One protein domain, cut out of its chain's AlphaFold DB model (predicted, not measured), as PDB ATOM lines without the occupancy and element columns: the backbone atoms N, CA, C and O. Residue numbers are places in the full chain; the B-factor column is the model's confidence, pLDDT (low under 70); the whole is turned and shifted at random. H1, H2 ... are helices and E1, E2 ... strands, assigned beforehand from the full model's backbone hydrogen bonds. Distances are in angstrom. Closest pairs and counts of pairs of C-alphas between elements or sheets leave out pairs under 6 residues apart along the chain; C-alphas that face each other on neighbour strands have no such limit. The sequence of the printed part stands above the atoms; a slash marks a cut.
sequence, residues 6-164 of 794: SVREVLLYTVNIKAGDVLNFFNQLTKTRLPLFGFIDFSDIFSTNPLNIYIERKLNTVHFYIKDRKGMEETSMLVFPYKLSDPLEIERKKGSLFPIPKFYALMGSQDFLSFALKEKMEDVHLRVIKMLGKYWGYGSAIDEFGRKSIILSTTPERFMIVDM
ATOM      1  N   SER A   6     116.279 132.946 122.792       89.38
ATOM      2  CA  SER A   6     115.559 134.223 122.769       89.38
ATOM      3  C   SER A   6     114.049 133.975 122.804       89.38
ATOM      4  O   SER A   6     113.487 133.266 121.952       89.38
ATOM      5  N   VAL A   7     113.404 134.536 123.818       90.25
ATOM      6  CA  VAL A   7     111.972 134.442 124.091       90.25
ATOM      7  C   VAL A   7     111.427 135.807 124.509       90.25
ATOM      8  O   VAL A   7     112.178 136.711 124.861       90.25
ATOM      9  N   ARG A   8     110.103 135.945 124.504       88.75
ATOM     10  CA  ARG A   8     109.387 137.015 125.208       88.75
ATOM     11  C   ARG A   8     108.517 136.390 126.282       88.75
ATOM     12  O   ARG A   8     107.896 135.358 126.029       88.75
ATOM     13  N   GLU A   9     108.477 137.002 127.452       88.31
ATOM     14  CA  GLU A   9     107.576 136.628 128.535       88.31
ATOM     15  C   GLU A   9     106.148 137.077 128.220       88.31
ATOM     16  O   GLU A   9     105.934 138.095 127.558       88.31
ATOM     17  N   VAL A  10     105.179 136.282 128.660       85.75
ATOM     18  CA  VAL A  10     103.744 136.477 128.466       85.75
ATOM     19  C   VAL A  10     103.159 136.901 129.808       85.75
ATOM     20  O   VAL A  10     102.740 136.079 130.620       85.75
ATOM     21  N   LEU A  11     103.178 138.207 130.036       80.44
ATOM     22  CA  LEU A  11     102.736 138.850 131.268       80.44
ATOM     23  C   LEU A  11     101.207 139.005 131.240       80.44
ATOM     24  O   LEU A  11     100.647 139.354 130.195       80.44
ATOM     25  N   LEU A  12     100.525 138.748 132.359       74.56
ATOM     26  CA  LEU A  12      99.056 138.718 132.428       74.56
ATOM     27  C   LEU A  12      98.479 140.035 132.966       74.56
ATOM     28  O   LEU A  12      99.114 140.696 133.771       74.56
ATOM     29  N   TYR A  13      97.251 140.392 132.586       60.34
ATOM     30  CA  TYR A  13      96.482 141.528 133.131       60.34
ATOM     31  C   TYR A  13      95.296 141.093 134.025       60.34
ATOM     32  O   TYR A  13      94.441 141.900 134.389       60.34
ATOM     33  N   THR A  14      95.182 139.801 134.347       66.12
ATOM     34  CA  THR A  14      94.147 139.243 135.234       66.12
ATOM     35  C   THR A  14      94.622 137.910 135.807       66.12
ATOM     36  O   THR A  14      95.312 137.156 135.125       66.12
ATOM     37  N   VAL A  15      94.222 137.620 137.049       65.81
ATOM     38  CA  VAL A  15      94.459 136.332 137.727       65.81
ATOM     39  C   VAL A  15      93.691 135.169 137.089       65.81
ATOM     40  O   VAL A  15      94.138 134.032 137.164       65.81
ATOM     41  N   ASN A  16      92.569 135.460 136.422       73.94
ATOM     42  CA  ASN A  16      91.724 134.463 135.767       73.94
ATOM     43  C   ASN A  16      91.761 134.647 134.242       73.94
ATOM     44  O   ASN A  16      91.409 135.717 133.736       73.94
ATOM     45  N   ILE A  17      92.160 133.589 133.535       77.44
ATOM     46  CA  ILE A  17      92.397 133.497 132.088       77.44
ATOM     47  C   ILE A  17      91.567 132.336 131.530       77.44
ATOM     48  O   ILE A  17      91.786 131.181 131.896       77.44
ATOM     49  N   LYS A  18      90.627 132.608 130.620       83.06
ATOM     50  CA  LYS A  18      89.697 131.600 130.085       83.06
ATOM     51  C   LYS A  18      90.166 131.097 128.716       83.06
ATOM     52  O   LYS A  18      90.876 131.781 127.985       83.06
ATOM     53  N   ALA A  19      89.714 129.906 128.313       81.19
ATOM     54  CA  ALA A  19      90.139 129.280 127.049       81.19
ATOM     55  C   ALA A  19      89.897 130.149 125.794       81.19
ATOM     56  O   ALA A  19      90.644 130.054 124.822       81.19
ATOM     57  N   GLY A  20      88.877 131.017 125.811       78.06
ATOM     58  CA  GLY A  20      88.638 131.987 124.738       78.06
ATOM     59  C   GLY A  20      89.727 133.061 124.632       78.06
ATOM     60  O   GLY A  20      90.107 133.431 123.522       78.06
ATOM     61  N   ASP A  21      90.293 133.499 125.759       76.44
ATOM     62  CA  ASP A  21      91.408 134.444 125.786       76.44
ATOM     63  C   ASP A  21      92.664 133.802 125.177       76.44
ATOM     64  O   ASP A  21      93.296 134.370 124.283       76.44
ATOM     65  N   VAL A  22      92.986 132.571 125.597       82.75
ATOM     66  CA  VAL A  22      94.109 131.782 125.055       82.75
ATOM     67  C   VAL A  22      93.951 131.541 123.546       82.75
ATOM     68  O   VAL A  22      94.900 131.705 122.776       82.75
ATOM     69  N   LEU A  23      92.741 131.200 123.093       83.25
ATOM     70  CA  LEU A  23      92.439 130.971 121.680       83.25
ATOM     71  C   LEU A  23      92.627 132.244 120.833       83.25
ATOM     72  O   LEU A  23      93.164 132.181 119.724       83.25
ATOM     73  N   ASN A  24      92.228 133.406 121.357       75.75
ATOM     74  CA  ASN A  24      92.460 134.701 120.715       75.75
ATOM     75  C   ASN A  24      93.957 135.019 120.609       75.75
ATOM     76  O   ASN A  24      94.429 135.400 119.537       75.75
ATOM     77  N   PHE A  25      94.714 134.789 121.682       80.00
ATOM     78  CA  PHE A  25      96.167 134.956 121.731       80.00
ATOM     79  C   PHE A  25      96.895 134.064 120.707       80.00
ATOM     80  O   PHE A  25      97.724 134.555 119.937       80.00
ATOM     81  N   PHE A  26      96.508 132.788 120.582       85.38
ATOM     82  CA  PHE A  26      97.026 131.901 119.529       85.38
ATOM     83  C   PHE A  26      96.689 132.403 118.118       85.38
ATOM     84  O   PHE A  26      97.559 132.401 117.244       85.38
ATOM     85  N   ASN A  27      95.457 132.869 117.882       78.81
ATOM     86  CA  ASN A  27      95.046 133.411 116.583       78.81
ATOM     87  C   ASN A  27      95.827 134.678 116.200       78.81
ATOM     88  O   ASN A  27      96.173 134.837 115.032       78.81
ATOM     89  N   GLN A  28      96.146 135.563 117.150       73.81
ATOM     90  CA  GLN A  28      96.963 136.745 116.856       73.81
ATOM     91  C   GLN A  28      98.421 136.385 116.529       73.81
ATOM     92  O   GLN A  28      98.977 136.919 115.574       73.81
ATOM     93  N   LEU A  29      99.023 135.441 117.262       77.19
ATOM     94  CA  LEU A  29     100.433 135.059 117.091       77.19
ATOM     95  C   LEU A  29     100.701 134.061 115.948       77.19
ATOM     96  O   LEU A  29     101.862 133.779 115.646       77.19
ATOM     97  N   THR A  30      99.657 133.519 115.310       75.69
ATOM     98  CA  THR A  30      99.781 132.599 114.160       75.69
ATOM     99  C   THR A  30      99.272 133.166 112.833       75.69
ATOM    100  O   THR A  30      99.562 132.582 111.786       75.69
ATOM    101  N   LYS A  31      98.577 134.315 112.833       66.88
ATOM    102  CA  LYS A  31      98.174 135.009 111.600       66.88
ATOM    103  C   LYS A  31      99.385 135.528 110.826       66.88
ATOM    104  O   LYS A  31     100.219 136.262 111.348       66.88
ATOM    105  N   THR A  32      99.458 135.182 109.543       55.00
ATOM    106  CA  THR A  32     100.551 135.571 108.639       55.00
ATOM    107  C   THR A  32     100.056 136.530 107.560       55.00
ATOM    108  O   THR A  32      99.108 136.205 106.853       55.00
ATOM    109  N   ARG A  33     100.735 137.671 107.360       52.59
ATOM    110  CA  ARG A  33     100.420 138.684 106.322       52.59
ATOM    111  C   ARG A  33     100.747 138.230 104.876       52.59
ATOM    112  O   ARG A  33     101.287 139.007 104.095       52.59
ATOM    113  N   LEU A  34     100.470 136.975 104.511       45.44
ATOM    114  CA  LEU A  34     100.808 136.382 103.206       45.44
ATOM    115  C   LEU A  34      99.606 135.644 102.580       45.44
ATOM    116  O   LEU A  34      99.548 134.414 102.629       45.44
ATOM    117  N   PRO A  35      98.652 136.373 101.967       45.34
ATOM    118  CA  PRO A  35      97.564 135.771 101.201       45.34
ATOM    119  C   PRO A  35      98.091 135.183  99.881       45.34
ATOM    120  O   PRO A  35      98.277 135.893  98.888       45.34
ATOM    121  N   LEU A  36      98.312 133.868  99.850       45.34
ATOM    122  CA  LEU A  36      98.606 133.150  98.608       45.34
ATOM    123  C   LEU A  36      97.422 133.281  97.635       45.34
ATOM    124  O   LEU A  36      96.271 133.052  97.995       45.34
ATOM    125  N   PHE A  37      97.718 133.685  96.398       48.53
ATOM    126  CA  PHE A  37      96.738 133.951  95.334       48.53
ATOM    127  C   PHE A  37      95.656 135.004  95.660       48.53
ATOM    128  O   PHE A  37      94.671 135.102  94.935       48.53
ATOM    129  N   GLY A  38      95.829 135.824  96.704       49.41
ATOM    130  CA  GLY A  38      95.033 137.040  96.948       49.41
ATOM    131  C   GLY A  38      93.561 136.860  97.357       49.41
ATOM    132  O   GLY A  38      92.929 137.851  97.712       49.41
ATOM    133  N   PHE A  39      93.021 135.636  97.341       53.09
ATOM    134  CA  PHE A  39      91.598 135.361  97.601       53.09
ATOM    135  C   PHE A  39      91.321 134.284  98.664       53.09
ATOM    136  O   PHE A  39      90.161 134.083  99.017       53.09
ATOM    137  N   ILE A  40      92.346 133.600  99.194       53.72
ATOM    138  CA  ILE A  40      92.190 132.584 100.249       53.72
ATOM    139  C   ILE A  40      93.230 132.825 101.350       53.72
ATOM    140  O   ILE A  40      94.433 132.700 101.117       53.72
ATOM    141  N   ASP A  41      92.768 133.144 102.561       57.72
ATOM    142  CA  ASP A  41      93.613 133.176 103.757       57.72
ATOM    143  C   ASP A  41      93.613 131.791 104.422       57.72
ATOM    144  O   ASP A  41      92.665 131.389 105.094       57.72
ATOM    145  N   PHE A  42      94.692 131.036 104.217       58.94
ATOM    146  CA  PHE A  42      94.841 129.706 104.809       58.94
ATOM    147  C   PHE A  42      95.143 129.730 106.318       58.94
ATOM    148  O   PHE A  42      95.067 128.670 106.941       58.94
ATOM    149  N   SER A  43      95.430 130.889 106.933       60.25
ATOM    150  CA  SER A  43      95.749 130.987 108.370       60.25
ATOM    151  C   SER A  43      94.558 130.700 109.295       60.25
ATOM    152  O   SER A  43      94.739 130.418 110.484       60.25
ATOM    153  N   ASP A  44      93.336 130.663 108.754       62.00
ATOM    154  CA  ASP A  44      92.169 130.158 109.477       62.00
ATOM    155  C   ASP A  44      92.035 128.627 109.470       62.00
ATOM    156  O   ASP A  44      91.364 128.078 110.341       62.00
ATOM    157  N   ILE A  45      92.756 127.919 108.592       65.12
ATOM    158  CA  ILE A  45      92.715 126.451 108.486       65.12
ATOM    159  C   ILE A  45      94.017 125.805 108.994       65.12
ATOM    160  O   ILE A  45      93.957 124.811 109.723       65.12
ATOM    161  N   PHE A  46      95.181 126.372 108.651       69.88
ATOM    162  CA  PHE A  46      96.509 125.831 108.967       69.88
ATOM    163  C   PHE A  46      97.510 126.927 109.369       69.88
ATOM    164  O   PHE A  46      97.634 127.945 108.692       69.88
ATOM    165  N   SER A  47      98.303 126.697 110.421       72.12
ATOM    166  CA  SER A  47      99.416 127.591 110.786       72.12
ATOM    167  C   SER A  47     100.701 127.167 110.070       72.12
ATOM    168  O   SER A  47     101.256 126.112 110.383       72.12
ATOM    169  N   THR A  48     101.223 127.994 109.162       65.81
ATOM    170  CA  THR A  48     102.480 127.708 108.435       65.81
ATOM    171  C   THR A  48     103.717 127.701 109.338       65.81
ATOM    172  O   THR A  48     104.695 127.023 109.036       65.81
ATOM    173  N   ASN A  49     103.671 128.414 110.468       72.94
ATOM    174  CA  ASN A  49     104.703 128.408 111.499       72.94
ATOM    175  C   ASN A  49     104.111 127.967 112.850       72.94
ATOM    176  O   ASN A  49     103.162 128.596 113.316       72.94
ATOM    177  N   PRO A  50     104.683 126.956 113.533       83.44
ATOM    178  CA  PRO A  50     104.209 126.536 114.848       83.44
ATOM    179  C   PRO A  50     104.481 127.608 115.907       83.44
ATOM    180  O   PRO A  50     105.592 128.148 115.985       83.44
ATOM    181  N   LEU A  51     103.521 127.877 116.788       87.88
ATOM    182  CA  LEU A  51     103.775 128.636 118.010       87.88
ATOM    183  C   LEU A  51     104.602 127.748 118.961       87.88
ATOM    184  O   LEU A  51     104.337 126.557 119.094       87.88
ATOM    185  N   ASN A  52     105.669 128.283 119.553       91.25
ATOM    186  CA  ASN A  52     106.516 127.542 120.497       91.25
ATOM    187  C   ASN A  52     106.437 128.289 121.822       91.25
ATOM    188  O   ASN A  52     106.875 129.439 121.885       91.25
ATOM    189  N   ILE A  53     105.844 127.630 122.810       91.62
ATOM    190  CA  ILE A  53     105.510 128.165 124.123       91.62
ATOM    191  C   ILE A  53     106.321 127.388 125.154       91.62
ATOM    192  O   ILE A  53     106.434 126.164 125.079       91.62
ATOM    193  N   TYR A  54     106.893 128.105 126.101       91.69
ATOM    194  CA  TYR A  54     107.644 127.571 127.220       91.69
ATOM    195  C   TYR A  54     106.936 127.993 128.501       91.69
ATOM    196  O   TYR A  54     106.442 129.113 128.578       91.69
ATOM    197  N   ILE A  55     106.866 127.111 129.488       90.44
ATOM    198  CA  ILE A  55     106.274 127.416 130.789       90.44
ATOM    199  C   ILE A  55     107.256 126.924 131.843       90.44
ATOM    200  O   ILE A  55     107.616 125.747 131.839       90.44
ATOM    201  N   GLU A  56     107.721 127.828 132.697       89.12
ATOM    202  CA  GLU A  56     108.640 127.521 133.789       89.12
ATOM    203  C   GLU A  56     107.936 127.771 135.123       89.12
ATOM    204  O   GLU A  56     107.380 128.844 135.356       89.12
ATOM    205  N   ARG A  57     107.973 126.781 136.010       84.81
ATOM    206  CA  ARG A  57     107.465 126.869 137.375       84.81
ATOM    207  C   ARG A  57     108.638 126.826 138.352       84.81
ATOM    208  O   ARG A  57     109.436 125.891 138.329       84.81
ATOM    209  N   LYS A  58     108.708 127.819 139.237       81.75
ATOM    210  CA  LYS A  58     109.694 127.930 140.322       81.75
ATOM    211  C   LYS A  58     108.944 127.986 141.649       81.75
ATOM    212  O   LYS A  58     108.321 128.997 141.960       81.75
ATOM    213  N   LEU A  59     108.990 126.897 142.421       78.25
ATOM    214  CA  LEU A  59     108.193 126.710 143.643       78.25
ATOM    215  C   LEU A  59     106.688 126.923 143.375       78.25
ATOM    216  O   LEU A  59     106.037 126.041 142.807       78.25
ATOM    217  N   ASN A  60     106.153 128.091 143.733       72.75
ATOM    218  CA  ASN A  60     104.749 128.455 143.542       72.75
ATOM    219  C   ASN A  60     104.542 129.471 142.405       72.75
ATOM    220  O   ASN A  60     103.404 129.678 141.996       72.75
ATOM    221  N   THR A  61     105.607 130.070 141.864       76.62
ATOM    222  CA  THR A  61     105.521 131.055 140.776       76.62
ATOM    223  C   THR A  61     105.546 130.372 139.410       76.62
ATOM    224  O   THR A  61     106.341 129.453 139.192       76.62
ATOM    225  N   VAL A  62     104.708 130.829 138.476       83.12
ATOM    226  CA  VAL A  62     104.651 130.323 137.093       83.12
ATOM    227  C   VAL A  62     104.894 131.449 136.090       83.12
ATOM    228  O   VAL A  62     104.185 132.452 136.091       83.12
ATOM    229  N   HIS A  63     105.860 131.238 135.195       86.25
ATOM    230  CA  HIS A  63     106.204 132.138 134.098       86.25
ATOM    231  C   HIS A  63     105.900 131.482 132.747       86.25
ATOM    232  O   HIS A  63     106.244 130.321 132.507       86.25
ATOM    233  N   PHE A  64     105.295 132.243 131.839       89.38
ATOM    234  CA  PHE A  64     104.969 131.813 130.480       89.38
ATOM    235  C   PHE A  64     105.851 132.577 129.486       89.38
ATOM    236  O   PHE A  64     105.949 133.795 129.562       89.38
ATOM    237  N   TYR A  65     106.454 131.896 128.512       90.25
ATOM    238  CA  TYR A  65     107.299 132.514 127.485       90.25
ATOM    239  C   TYR A  65     106.971 131.994 126.083       90.25
ATOM    240  O   TYR A  65     106.520 130.864 125.901       90.25
ATOM    241  N   ILE A  66     107.270 132.783 125.052       89.88
ATOM    242  CA  ILE A  66     107.118 132.404 123.642       89.88
ATOM    243  C   ILE A  66     108.417 132.654 122.888       89.88
ATOM    244  O   ILE A  66     109.054 133.687 123.066       89.88
ATOM    245  N   LYS A  67     108.806 131.717 122.011       89.94
ATOM    246  CA  LYS A  67     109.999 131.879 121.165       89.94
ATOM    247  C   LYS A  67     109.862 133.102 120.253       89.94
ATOM    248  O   LYS A  67     108.999 133.082 119.364       89.94
ATOM    249  N   ASP A  68     110.760 134.071 120.436       85.62
ATOM    250  CA  ASP A  68     110.774 135.358 119.734       85.62
ATOM    251  C   ASP A  68     111.048 135.217 118.226       85.62
ATOM    252  O   ASP A  68     111.671 134.247 117.769       85.62
ATOM    253  N   ARG A  69     110.503 136.157 117.437       79.31
ATOM    254  CA  ARG A  69     110.511 136.143 115.964       79.31
ATOM    255  C   ARG A  69     110.406 137.552 115.397       79.31
ATOM    256  O   ARG A  69     109.641 138.378 115.891       79.31
ATOM    257  N   LYS A  70     111.051 137.759 114.245       67.12
ATOM    258  CA  LYS A  70     110.856 138.950 113.402       67.12
ATOM    259  C   LYS A  70     109.359 139.204 113.177       67.12
ATOM    260  O   LYS A  70     108.657 138.318 112.693       67.12
ATOM    261  N   GLY A  71     108.900 140.404 113.532       63.25
ATOM    262  CA  GLY A  71     107.499 140.831 113.436       63.25
ATOM    263  C   GLY A  71     106.688 140.764 114.739       63.25
ATOM    264  O   GLY A  71     105.647 141.409 114.804       63.25
ATOM    265  N   MET A  72     107.150 140.077 115.795       66.88
ATOM    266  CA  MET A  72     106.446 140.064 117.098       66.88
ATOM    267  C   MET A  72     106.500 141.414 117.838       66.88
ATOM    268  O   MET A  72     105.681 141.669 118.718       66.88
ATOM    269  N   GLU A  73     107.417 142.303 117.449       57.44
ATOM    270  CA  GLU A  73     107.530 143.677 117.958       57.44
ATOM    271  C   GLU A  73     106.241 144.486 117.732       57.44
ATOM    272  O   GLU A  73     105.763 145.140 118.660       57.44
ATOM    273  N   GLU A  74     105.616 144.376 116.552       50.41
ATOM    274  CA  GLU A  74     104.329 145.028 116.258       50.41
ATOM    275  C   GLU A  74     103.183 144.468 117.123       50.41
ATOM    276  O   GLU A  74     102.276 145.203 117.511       50.41
ATOM    277  N   THR A  75     103.220 143.172 117.453       51.09
ATOM    278  CA  THR A  75     102.177 142.498 118.249       51.09
ATOM    279  C   THR A  75     102.263 142.813 119.748       51.09
ATOM    280  O   THR A  75     101.296 142.594 120.473       51.09
ATOM    281  N   SER A  76     103.384 143.372 120.223       46.31
ATOM    282  CA  SER A  76     103.655 143.626 121.651       46.31
ATOM    283  C   SER A  76     102.640 144.528 122.373       46.31
ATOM    284  O   SER A  76     102.607 144.544 123.601       46.31
ATOM    285  N   MET A  77     101.816 145.284 121.637       42.09
ATOM    286  CA  MET A  77     100.964 146.333 122.206       42.09
ATOM    287  C   MET A  77      99.549 145.902 122.620       42.09
ATOM    288  O   MET A  77      98.942 146.619 123.411       42.09
ATOM    289  N   LEU A  78      98.970 144.833 122.047       49.69
ATOM    290  CA  LEU A  78      97.510 144.612 122.102       49.69
ATOM    291  C   LEU A  78      97.063 143.143 122.035       49.69
ATOM    292  O   LEU A  78      96.457 142.715 121.052       49.69
ATOM    293  N   VAL A  79      97.265 142.386 123.115       52.66
ATOM    294  CA  VAL A  79      96.694 141.032 123.227       52.66
ATOM    295  C   VAL A  79      96.040 140.780 124.588       52.66
ATOM    296  O   VAL A  79      96.197 139.692 125.125       52.66
ATOM    297  N   PHE A  80      95.307 141.750 125.160       49.06
ATOM    298  CA  PHE A  80      94.611 141.577 126.452       49.06
ATOM    299  C   PHE A  80      93.872 140.220 126.504       49.06
ATOM    300  O   PHE A  80      93.139 139.915 125.557       49.06
ATOM    301  N   PRO A  81      94.041 139.397 127.559       60.41
ATOM    302  CA  PRO A  81      94.680 139.659 128.859       60.41
ATOM    303  C   PRO A  81      96.212 139.521 128.917       60.41
ATOM    304  O   PRO A  81      96.759 139.466 130.011       60.41
ATOM    305  N   TYR A  82      96.918 139.499 127.788       69.75
ATOM    306  CA  TYR A  82      98.368 139.303 127.715       69.75
ATOM    307  C   TYR A  82      99.132 140.541 127.208       69.75
ATOM    308  O   TYR A  82      98.671 141.266 126.320       69.75
ATOM    309  N   LYS A  83     100.359 140.715 127.703       71.06
ATOM    310  CA  LYS A  83     101.412 141.587 127.156       71.06
ATOM    311  C   LYS A  83     102.648 140.735 126.869       71.06
ATOM    312  O   LYS A  83     102.970 139.843 127.650       71.06
ATOM    313  N   LEU A  84     103.360 141.022 125.780       76.94
ATOM    314  CA  LEU A  84     104.682 140.434 125.545       76.94
ATOM    315  C   LEU A  84     105.778 141.366 126.069       76.94
ATOM    316  O   LEU A  84     105.737 142.570 125.805       76.94
ATOM    317  N   SER A  85     106.762 140.814 126.777       77.31
ATOM    318  CA  SER A  85     107.972 141.548 127.161       77.31
ATOM    319  C   SER A  85     108.857 141.876 125.949       77.31
ATOM    320  O   SER A  85     108.649 141.392 124.826       77.31
ATOM    321  N   ASP A  86     109.897 142.671 126.183       79.56
ATOM    322  CA  ASP A  86     111.027 142.773 125.259       79.56
ATOM    323  C   ASP A  86     111.878 141.477 125.294       79.56
ATOM    324  O   ASP A  86     111.726 140.687 126.235       79.56
ATOM    325  N   PRO A  87     112.684 141.169 124.253       84.06
ATOM    326  CA  PRO A  87     113.349 139.870 124.134       84.06
ATOM    327  C   PRO A  87     114.354 139.610 125.259       84.06
ATOM    328  O   PRO A  87     115.237 140.428 125.511       84.06
ATOM    329  N   LEU A  88     114.259 138.433 125.871       86.12
ATOM    330  CA  LEU A  88     115.178 137.940 126.894       86.12
ATOM    331  C   LEU A  88     115.727 136.557 126.522       86.12
ATOM    332  O   LEU A  88     115.120 135.812 125.750       86.12
ATOM    333  N   GLU A  89     116.873 136.190 127.089       88.69
ATOM    334  CA  GLU A  89     117.449 134.857 126.924       88.69
ATOM    335  C   GLU A  89     117.155 133.975 128.142       88.69
ATOM    336  O   GLU A  89     117.624 134.272 129.239       88.69
ATOM    337  N   ILE A  90     116.462 132.848 127.946       85.38
ATOM    338  CA  ILE A  90     116.326 131.804 128.981       85.38
ATOM    339  C   ILE A  90     117.272 130.625 128.712       85.38
ATOM    340  O   ILE A  90     117.474 130.228 127.558       85.38
ATOM    341  N   GLU A  91     117.824 130.022 129.773       84.50
ATOM    342  CA  GLU A  91     118.381 128.663 129.704       84.50
ATOM    343  C   GLU A  91     117.272 127.629 129.976       84.50
ATOM    344  O   GLU A  91     116.306 127.882 130.689       84.50
ATOM    345  N   ARG A  92     117.390 126.454 129.354       83.81
ATOM    346  CA  ARG A  92     116.415 125.359 129.419       83.81
ATOM    347  C   ARG A  92     116.963 124.203 130.254       83.81
ATOM    348  O   ARG A  92     118.097 123.769 130.021       83.81
ATOM    349  N   LYS A  93     116.147 123.642 131.156       78.94
ATOM    350  CA  LYS A  93     116.524 122.440 131.919       78.94
ATOM    351  C   LYS A  93     116.752 121.261 130.961       78.94
ATOM    352  O   LYS A  93     116.067 121.101 129.948       78.94
ATOM    353  N   LYS A  94     117.762 120.434 131.250       74.56
ATOM    354  CA  LYS A  94     118.148 119.273 130.425       74.56
ATOM    355  C   LYS A  94     117.616 117.997 131.074       74.56
ATOM    356  O   LYS A  94     118.294 117.403 131.902       74.56
ATOM    357  N   GLY A  95     116.399 117.600 130.708       70.81
ATOM    358  CA  GLY A  95     115.782 116.389 131.249       70.81
ATOM    359  C   GLY A  95     116.451 115.103 130.750       70.81
ATOM    360  O   GLY A  95     116.792 114.994 129.569       70.81
ATOM    361  N   SER A  96     116.589 114.121 131.639       73.12
ATOM    362  CA  SER A  96     117.025 112.759 131.323       73.12
ATOM    363  C   SER A  96     115.984 112.025 130.473       73.12
ATOM    364  O   SER A  96     114.781 112.143 130.706       73.12
ATOM    365  N   LEU A  97     116.458 111.224 129.514       63.66
ATOM    366  CA  LEU A  97     115.656 110.262 128.740       63.66
ATOM    367  C   LEU A  97     115.580 108.873 129.406       63.66
ATOM    368  O   LEU A  97     115.060 107.934 128.804       63.66
ATOM    369  N   PHE A  98     116.129 108.738 130.615       59.50
ATOM    370  CA  PHE A  98     116.151 107.506 131.399       59.50
ATOM    371  C   PHE A  98     115.675 107.793 132.839       59.50
ATOM    372  O   PHE A  98     116.207 108.728 133.452       59.50
ATOM    373  N   PRO A  99     114.717 107.032 133.408       62.25
ATOM    374  CA  PRO A  99     113.956 105.934 132.792       62.25
ATOM    375  C   PRO A  99     113.038 106.404 131.644       62.25
ATOM    376  O   PRO A  99     113.000 107.590 131.321       62.25
ATOM    377  N   ILE A 100     112.333 105.458 131.010       70.88
ATOM    378  CA  ILE A 100     111.484 105.686 129.825       70.88
ATOM    379  C   ILE A 100     110.548 106.898 130.036       70.88
ATOM    380  O   ILE A 100     109.829 106.927 131.038       70.88
ATOM    381  N   PRO A 101     110.509 107.874 129.103       73.88
ATOM    382  CA  PRO A 101     109.641 109.042 129.220       73.88
ATOM    383  C   PRO A 101     108.160 108.689 129.390       73.88
ATOM    384  O   PRO A 101     107.590 107.972 128.564       73.88
ATOM    385  N   LYS A 102     107.508 109.256 130.414       80.75
ATOM    386  CA  LYS A 102     106.040 109.214 130.535       80.75
ATOM    387  C   LYS A 102     105.397 109.906 129.325       80.75
ATOM    388  O   LYS A 102     105.910 110.920 128.846       80.75
ATOM    389  N   PHE A 103     104.249 109.406 128.878       85.12
ATOM    390  CA  PHE A 103     103.446 110.006 127.809       85.12
ATOM    391  C   PHE A 103     102.108 110.503 128.366       85.12
ATOM    392  O   PHE A 103     101.361 109.724 128.954       85.12
ATOM    393  N   TYR A 104     101.796 111.785 128.161       84.56
ATOM    394  CA  TYR A 104     100.550 112.408 128.608       84.56
ATOM    395  C   TYR A 104      99.699 112.848 127.413       84.56
ATOM    396  O   TYR A 104     100.110 113.706 126.629       84.56
ATOM    397  N   ALA A 105      98.494 112.282 127.303       83.25
ATOM    398  CA  ALA A 105      97.472 112.683 126.341       83.25
ATOM    399  C   ALA A 105      96.444 113.603 127.022       83.25
ATOM    400  O   ALA A 105      95.473 113.146 127.621       83.25
ATOM    401  N   LEU A 106      96.675 114.911 126.942       80.81
ATOM    402  CA  LEU A 106      95.841 115.950 127.538       80.81
ATOM    403  C   LEU A 106      94.605 116.205 126.662       80.81
ATOM    404  O   LEU A 106      94.638 117.023 125.736       80.81
ATOM    405  N   MET A 107      93.519 115.487 126.950       70.44
ATOM    406  CA  MET A 107      92.215 115.658 126.303       70.44
ATOM    407  C   MET A 107      91.149 115.994 127.352       70.44
ATOM    408  O   MET A 107      90.944 115.214 128.277       70.44
ATOM    409  N   GLY A 108      90.445 117.123 127.206       66.12
ATOM    410  CA  GLY A 108      89.305 117.465 128.065       66.12
ATOM    411  C   GLY A 108      89.359 118.879 128.643       66.12
ATOM    412  O   GLY A 108      89.311 119.858 127.900       66.12
ATOM    413  N   SER A 109      89.360 118.983 129.971       63.34
ATOM    414  CA  SER A 109      89.277 120.238 130.743       63.34
ATOM    415  C   SER A 109      90.488 120.494 131.649       63.34
ATOM    416  O   SER A 109      90.452 121.429 132.437       63.34
ATOM    417  N   GLN A 110      91.538 119.674 131.558       72.69
ATOM    418  CA  GLN A 110      92.723 119.787 132.407       72.69
ATOM    419  C   GLN A 110      93.570 121.014 132.036       72.69
ATOM    420  O   GLN A 110      94.071 121.108 130.912       72.69
ATOM    421  N   ASP A 111      93.747 121.917 132.995       79.94
ATOM    422  CA  ASP A 111      94.617 123.089 132.919       79.94
ATOM    423  C   ASP A 111      96.078 122.761 133.296       79.94
ATOM    424  O   ASP A 111      96.412 121.670 133.777       79.94
ATOM    425  N   PHE A 112      96.967 123.729 133.068       82.00
ATOM    426  CA  PHE A 112      98.397 123.608 133.317       82.00
ATOM    427  C   PHE A 112      98.747 123.601 134.809       82.00
ATOM    428  O   PHE A 112      99.654 122.860 135.182       82.00
ATOM    429  N   LEU A 113      98.069 124.378 135.660       78.44
ATOM    430  CA  LEU A 113      98.404 124.470 137.085       78.44
ATOM    431  C   LEU A 113      98.102 123.143 137.783       78.44
ATOM    432  O   LEU A 113      99.001 122.539 138.371       78.44
ATOM    433  N   SER A 114      96.889 122.620 137.602       79.81
ATOM    434  CA  SER A 114      96.472 121.319 138.133       79.81
ATOM    435  C   SER A 114      97.366 120.178 137.629       79.81
ATOM    436  O   SER A 114      97.696 119.258 138.379       79.81
ATOM    437  N   PHE A 115      97.811 120.229 136.366       84.38
ATOM    438  CA  PHE A 115      98.777 119.274 135.808       84.38
ATOM    439  C   PHE A 115     100.180 119.414 136.424       84.38
ATOM    440  O   PHE A 115     100.777 118.415 136.832       84.38
ATOM    441  N   ALA A 116     100.713 120.636 136.501       83.31
ATOM    442  CA  ALA A 116     102.079 120.906 136.936       83.31
ATOM    443  C   ALA A 116     102.277 120.727 138.446       83.31
ATOM    444  O   ALA A 116     103.359 120.315 138.866       83.31
ATOM    445  N   LEU A 117     101.244 120.979 139.253       81.31
ATOM    446  CA  LEU A 117     101.226 120.649 140.675       81.31
ATOM    447  C   LEU A 117     101.176 119.128 140.876       81.31
ATOM    448  O   LEU A 117     102.048 118.576 141.548       81.31
ATOM    449  N   LYS A 118     100.218 118.434 140.241       84.06
ATOM    450  CA  LYS A 118     100.011 116.984 140.408       84.06
ATOM    451  C   LYS A 118     101.214 116.143 139.974       84.06
ATOM    452  O   LYS A 118     101.651 115.271 140.718       84.06
ATOM    453  N   GLU A 119     101.736 116.375 138.771       86.06
ATOM    454  CA  GLU A 119     102.866 115.603 138.229       86.06
ATOM    455  C   GLU A 119     104.230 116.246 138.552       86.06
ATOM    456  O   GLU A 119     105.256 115.793 138.047       86.06
ATOM    457  N   LYS A 120     104.243 117.291 139.396       86.88
ATOM    458  CA  LYS A 120     105.428 118.044 139.839       86.88
ATOM    459  C   LYS A 120     106.333 118.540 138.703       86.88
ATOM    460  O   LYS A 120     107.556 118.396 138.742       86.88
ATOM    461  N   MET A 121     105.721 119.130 137.680       88.25
ATOM    462  CA  MET A 121     106.434 119.681 136.527       88.25
ATOM    463  C   MET A 121     107.045 121.044 136.866       88.25
ATOM    464  O   MET A 121     106.376 121.906 137.441       88.25
ATOM    465  N   GLU A 122     108.304 121.233 136.475       87.75
ATOM    466  CA  GLU A 122     109.036 122.499 136.602       87.75
ATOM    467  C   GLU A 122     109.224 123.203 135.256       87.75
ATOM    468  O   GLU A 122     109.254 124.427 135.198       87.75
ATOM    469  N   ASP A 123     109.390 122.447 134.167       89.94
ATOM    470  CA  ASP A 123     109.700 123.020 132.857       89.94
ATOM    471  C   ASP A 123     108.935 122.303 131.735       89.94
ATOM    472  O   ASP A 123     109.110 121.105 131.507       89.94
ATOM    473  N   VAL A 124     108.104 123.044 130.998       91.31
ATOM    474  CA  VAL A 124     107.314 122.550 129.866       91.31
ATOM    475  C   VAL A 124     107.652 123.320 128.591       91.31
ATOM    476  O   VAL A 124     107.685 124.545 128.564       91.31
ATOM    477  N   HIS A 125     107.859 122.595 127.490       92.62
ATOM    478  CA  HIS A 125     107.859 123.138 126.129       92.62
ATOM    479  C   HIS A 125     106.671 122.549 125.372       92.62
ATOM    480  O   HIS A 125     106.634 121.342 125.127       92.62
ATOM    481  N   LEU A 126     105.732 123.403 124.964       91.94
ATOM    482  CA  LEU A 126     104.609 123.050 124.103       91.94
ATOM    483  C   LEU A 126     104.769 123.722 122.734       91.94
ATOM    484  O   LEU A 126     104.954 124.935 122.618       91.94
ATOM    485  N   ARG A 127     104.671 122.934 121.667       91.56
ATOM    486  CA  ARG A 127     104.590 123.424 120.296       91.56
ATOM    487  C   ARG A 127     103.150 123.304 119.812       91.56
ATOM    488  O   ARG A 127     102.632 122.202 119.674       91.56
ATOM    489  N   VAL A 128     102.526 124.443 119.545       91.12
ATOM    490  CA  VAL A 128     101.128 124.552 119.127       91.12
ATOM    491  C   VAL A 128     101.055 124.814 117.621       91.12
ATOM    492  O   VAL A 128     101.728 125.707 117.103       91.12
ATOM    493  N   ILE A 129     100.238 124.035 116.914       89.94
ATOM    494  CA  ILE A 129      99.921 124.204 115.487       89.94
ATOM    495  C   ILE A 129      98.410 124.296 115.284       89.94
ATOM    496  O   ILE A 129      97.653 123.603 115.957       89.94
ATOM    497  N   LYS A 130      97.967 125.120 114.334       87.06
ATOM    498  CA  LYS A 130      96.589 125.130 113.830       87.06
ATOM    499  C   LYS A 130      96.489 124.135 112.675       87.06
ATOM    500  O   LYS A 130      97.314 124.185 111.758       87.06
ATOM    501  N   MET A 131      95.514 123.235 112.718       84.75
ATOM    502  CA  MET A 131      95.251 122.226 111.692       84.75
ATOM    503  C   MET A 131      93.747 121.940 111.631       84.75
ATOM    504  O   MET A 131      93.131 121.642 112.656       84.75
ATOM    505  N   LEU A 132      93.159 122.034 110.432       83.44
ATOM    506  CA  LEU A 132      91.706 121.927 110.213       83.44
ATOM    507  C   LEU A 132      90.902 122.882 111.123       83.44
ATOM    508  O   LEU A 132      89.876 122.515 111.692       83.44
ATOM    509  N   GLY A 133      91.415 124.103 111.314       78.75
ATOM    510  CA  GLY A 133      90.800 125.148 112.142       78.75
ATOM    511  C   GLY A 133      90.932 124.968 113.663       78.75
ATOM    512  O   GLY A 133      90.662 125.914 114.399       78.75
ATOM    513  N   LYS A 134      91.391 123.806 114.150       85.44
ATOM    514  CA  LYS A 134      91.649 123.544 115.579       85.44
ATOM    515  C   LYS A 134      93.128 123.685 115.920       85.44
ATOM    516  O   LYS A 134      93.983 123.465 115.065       85.44
ATOM    517  N   TYR A 135      93.436 124.004 117.174       89.62
ATOM    518  CA  TYR A 135      94.807 123.973 117.677       89.62
ATOM    519  C   TYR A 135      95.157 122.603 118.261       89.62
ATOM    520  O   TYR A 135      94.339 121.957 118.905       89.62
ATOM    521  N   TRP A 136      96.396 122.177 118.036       89.75
ATOM    522  CA  TRP A 136      96.973 120.935 118.536       89.75
ATOM    523  C   TRP A 136      98.319 121.258 119.175       89.75
ATOM    524  O   TRP A 136      99.163 121.901 118.547       89.75
ATOM    525  N   GLY A 137      98.523 120.830 120.418       90.25
ATOM    526  CA  GLY A 137      99.787 120.977 121.134       90.25
ATOM    527  C   GLY A 137     100.563 119.665 121.153       90.25
ATOM    528  O   GLY A 137      99.997 118.624 121.465       90.25
ATOM    529  N   TYR A 138     101.862 119.693 120.876       92.38
ATOM    530  CA  TYR A 138     102.762 118.568 121.148       92.38
ATOM    531  C   TYR A 138     104.095 119.070 121.699       92.38
ATOM    532  O   TYR A 138     104.532 120.170 121.367       92.38
ATOM    533  N   GLY A 139     104.756 118.302 122.558       91.12
ATOM    534  CA  GLY A 139     105.960 118.792 123.220       91.12
ATOM    535  C   GLY A 139     106.517 117.869 124.291       91.12
ATOM    536  O   GLY A 139     106.321 116.654 124.253       91.12
ATOM    537  N   SER A 140     107.238 118.454 125.244       90.44
ATOM    538  CA  SER A 140     107.840 117.716 126.354       90.44
ATOM    539  C   SER A 140     107.895 118.531 127.635       90.44
ATOM    540  O   SER A 140     108.125 119.739 127.585       90.44
ATOM    541  N   ALA A 141     107.767 117.843 128.764       89.62
ATOM    542  CA  ALA A 141     107.904 118.397 130.103       89.62
ATOM    543  C   ALA A 141     109.065 117.748 130.869       89.62
ATOM    544  O   ALA A 141     109.575 116.700 130.460       89.62
ATOM    545  N   ILE A 142     109.480 118.381 131.961       89.88
ATOM    546  CA  ILE A 142     110.518 117.934 132.888       89.88
ATOM    547  C   ILE A 142     109.987 118.159 134.312       89.88
ATOM    548  O   ILE A 142     109.502 119.252 134.626       89.88
ATOM    549  N   ASP A 143     110.061 117.123 135.146       87.75
ATOM    550  CA  ASP A 143     109.682 117.182 136.563       87.75
ATOM    551  C   ASP A 143     110.842 117.615 137.478       87.75
ATOM    552  O   ASP A 143     111.985 117.724 137.031       87.75
ATOM    553  N   GLU A 144     110.555 117.833 138.766       85.25
ATOM    554  CA  GLU A 144     111.554 118.208 139.791       85.25
ATOM    555  C   GLU A 144     112.726 117.210 139.933       85.25
ATOM    556  O   GLU A 144     113.774 117.543 140.480       85.25
ATOM    557  N   PHE A 145     112.577 115.990 139.405       84.25
ATOM    558  CA  PHE A 145     113.609 114.947 139.383       84.25
ATOM    559  C   PHE A 145     114.400 114.926 138.064       84.25
ATOM    560  O   PHE A 145     115.184 114.008 137.816       84.25
ATOM    561  N   GLY A 146     114.174 115.901 137.180       82.25
ATOM    562  CA  GLY A 146     114.816 115.992 135.875       82.25
ATOM    563  C   GLY A 146     114.354 114.933 134.870       82.25
ATOM    564  O   GLY A 146     115.017 114.751 133.849       82.25
ATOM    565  N   ARG A 147     113.250 114.210 135.103       86.06
ATOM    566  CA  ARG A 147     112.774 113.154 134.192       86.06
ATOM    567  C   ARG A 147     111.979 113.772 133.049       86.06
ATOM    568  O   ARG A 147     110.999 114.485 133.268       86.06
ATOM    569  N   LYS A 148     112.376 113.489 131.807       86.56
ATOM    570  CA  LYS A 148     111.677 114.008 130.631       86.56
ATOM    571  C   LYS A 148     110.395 113.221 130.360       86.56
ATOM    572  O   LYS A 148     110.395 111.996 130.365       86.56
ATOM    573  N   SER A 149     109.323 113.935 130.043       88.44
ATOM    574  CA  SER A 149     108.026 113.393 129.626       88.44
ATOM    575  C   SER A 149     107.603 113.965 128.271       88.44
ATOM    576  O   SER A 149     108.049 115.046 127.888       88.44
ATOM    577  N   ILE A 150     106.733 113.266 127.545       89.44
ATOM    578  CA  ILE A 150     106.149 113.695 126.265       89.44
ATOM    579  C   ILE A 150     104.703 114.137 126.503       89.44
ATOM    580  O   ILE A 150     103.956 113.465 127.215       89.44
ATOM    581  N   ILE A 151     104.305 115.257 125.894       90.12
ATOM    582  CA  ILE A 151     102.945 115.802 125.963       90.12
ATOM    583  C   ILE A 151     102.329 115.842 124.564       90.12
ATOM    584  O   ILE A 151     102.958 116.316 123.616       90.12
ATOM    585  N   LEU A 152     101.070 115.417 124.469       90.38
ATOM    586  CA  LEU A 152     100.170 115.647 123.343       90.38
ATOM    587  C   LEU A 152      98.864 116.249 123.884       90.38
ATOM    588  O   LEU A 152      98.315 115.736 124.852       90.38
ATOM    589  N   SER A 153      98.358 117.319 123.274       88.06
ATOM    590  CA  SER A 153      97.118 117.994 123.672       88.06
ATOM    591  C   SER A 153      96.238 118.300 122.463       88.06
ATOM    592  O   SER A 153      96.703 118.858 121.467       88.06
ATOM    593  N   THR A 154      94.956 117.952 122.567       86.62
ATOM    594  CA  THR A 154      93.935 118.193 121.530       86.62
ATOM    595  C   THR A 154      93.153 119.495 121.736       86.62
ATOM    596  O   THR A 154      92.355 119.866 120.877       86.62
ATOM    597  N   THR A 155      93.389 120.174 122.863       87.25
ATOM    598  CA  THR A 155      92.780 121.453 123.269       87.25
ATOM    599  C   THR A 155      93.810 122.309 124.028       87.25
ATOM    600  O   THR A 155      93.648 122.556 125.231       87.25
ATOM    601  N   PRO A 156      94.930 122.718 123.396       87.50
ATOM    602  CA  PRO A 156      95.992 123.473 124.068       87.50
ATOM    603  C   PRO A 156      95.513 124.832 124.607       87.50
ATOM    604  O   PRO A 156      96.084 125.344 125.566       87.50
ATOM    605  N   GLU A 157      94.443 125.396 124.042       85.75
ATOM    606  CA  GLU A 157      93.791 126.615 124.531       85.75
ATOM    607  C   GLU A 157      93.081 126.433 125.881       85.75
ATOM    608  O   GLU A 157      92.914 127.398 126.619       85.75
ATOM    609  N   ARG A 158      92.704 125.199 126.241       85.69
ATOM    610  CA  ARG A 158      92.240 124.856 127.596       85.69
ATOM    611  C   ARG A 158      93.396 124.554 128.540       85.69
ATOM    612  O   ARG A 158      93.316 124.878 129.716       85.69
ATOM    613  N   PHE A 159      94.476 123.970 128.026       84.44
ATOM    614  CA  PHE A 159      95.636 123.643 128.850       84.44
ATOM    615  C   PHE A 159      96.311 124.896 129.424       84.44
ATOM    616  O   PHE A 159      96.744 124.861 130.563       84.44
ATOM    617  N   MET A 160      96.352 126.022 128.702       82.69
ATOM    618  CA  MET A 160      96.905 127.278 129.246       82.69
ATOM    619  C   MET A 160      95.865 128.188 129.925       82.69
ATOM    620  O   MET A 160      96.048 129.403 129.961       82.69
ATOM    621  N   ILE A 161      94.777 127.620 130.453       83.38
ATOM    622  CA  ILE A 161      93.949 128.314 131.447       83.38
ATOM    623  C   ILE A 161      94.812 128.617 132.679       83.38
ATOM    624  O   ILE A 161      95.626 127.795 133.102       83.38
ATOM    625  N   VAL A 162      94.599 129.798 133.254       74.81
ATOM    626  CA  VAL A 162      95.089 130.181 134.581       74.81
ATOM    627  C   VAL A 162      93.848 130.510 135.394       74.81
ATOM    628  O   VAL A 162      93.104 131.422 135.040       74.81
ATOM    629  N   ASP A 163      93.590 129.721 136.427       73.00
ATOM    630  CA  ASP A 163      92.458 129.888 137.333       73.00
ATOM    631  C   ASP A 163      92.998 129.830 138.764       73.00
ATOM    632  O   ASP A 163      93.464 128.788 139.236       73.00
ATOM    633  N   MET A 164      93.001 130.996 139.408       66.50
ATOM    634  CA  MET A 164      93.595 131.200 140.728       66.50
ATOM    635  C   MET A 164      92.576 130.981 141.855       66.50
ATOM    636  O   MET A 164      92.975 130.841 143.006       66.50
TER     637      MET A 164
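Overview. This is residues 6 to 164 of the 794 residues of the protein "Type IV secretion-system coupling protein DNA-binding domain protein" of uncultured archaeon (UniProt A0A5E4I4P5). One large, strongly twisted sheet curls like a trough round the short helix H3; H4 is on the same face as H3, and the longest helix, H1, packs on H4. At one end the loop of residues 31 to 50 reaches out, its C-alphas 10 to 31 A from the mean of all C-alphas. The printed part has 159 residues with four named helices and nine named strands, in the order E1 H1 E2 E3 H2 E4 E5 E6 H3 E7 E8 E9 H4, a mixed class. The sheet is branched, its neighbours antiparallel but for the parallel pair E6 and E9. The whole is compact, with a radius of gyration of the C-alphas of 15.8 A, yet elongated, spanning 51 by 29 by 28 A.

Along the chain. Find C-alpha 6 at (115.559, 134.223, 122.769); there E1 begins, residues 6 to 12, 19.6 A long. Later along the chain come two more strands of the sheet, E2, residues 51 to 58, 23.1 A long, and E3, residues 61 to 67, 20.1 A long. E7, residues 121 to 131, runs 27.4 A from C-alpha 121 at (106.434, 119.681, 136.527); E8, residues 134 to 143, runs 28.4 A, and E9, residues 148 to 153, 16.6 A. The edge strands are E4, residues 82 to 84, E5, residues 88 to 90, and E6, residues 103 to 106. Of the helices, H1 is residues 19 to 30, 16.4 A, H2 residues 72 to 75, H3 residues 112 to 118, 9.8 A, and H4 residues 156 to 159, ending at C-alpha 159 at (95.636, 123.643, 128.850).

Arrangement. Start at E7, E8 and E9, a meander, each strand the antiparallel neighbour of the one before; look at N 127 and O 138, 2.8 A, and N 139 and O 151, 2.9 A. On the other side of E7 from E8 lies E2, with N 53 and O 126 at 2.8 A, and E2 forms a hairpin with E3, N 56 and O 63 at 2.9 A. E1 pairs in staggered fashion: with E3, N 10 and O 64 at 2.8 A, and on its other side with E4, N 11 and O 83 at 2.9 A, and E5, N 7 and O 88 at 2.9 A. E6 is parallel to E9, N 104 and O 150 at 2.9 A. The sheet curls round H3, whose C-alpha 116 is 7.1 A from C-alpha 122 of E7, their closest. H4, at a height over the sheet of 6.9 A, touches H1, closest at the C-alphas of Ala 19 and Arg 158, 4.9 A. H1 stands at the sheet's level, 1.7 A, and only just touches H2, with 3 pairs of C-alphas within 8 A, the closest Leu 29 and Thr 75 at 7.7 A; H2 only grazes the sheet. In H1 and H3 every O i to N i+4 pair is within hydrogen-bond range; H2 and H4 are too short for such a pair.

Size, cuts and confidence. The C-alphas of Phe 39 and Phe 145, the two farthest apart, are 51.4 A apart. The printed part has no cut. The links H1 to E2 and E5 to E6 are long, with 20 and 12 residues. The mean pLDDT of the printed part is 77.3; look for values under 70 among residues 31 to 46 and 70 to 82, for instance.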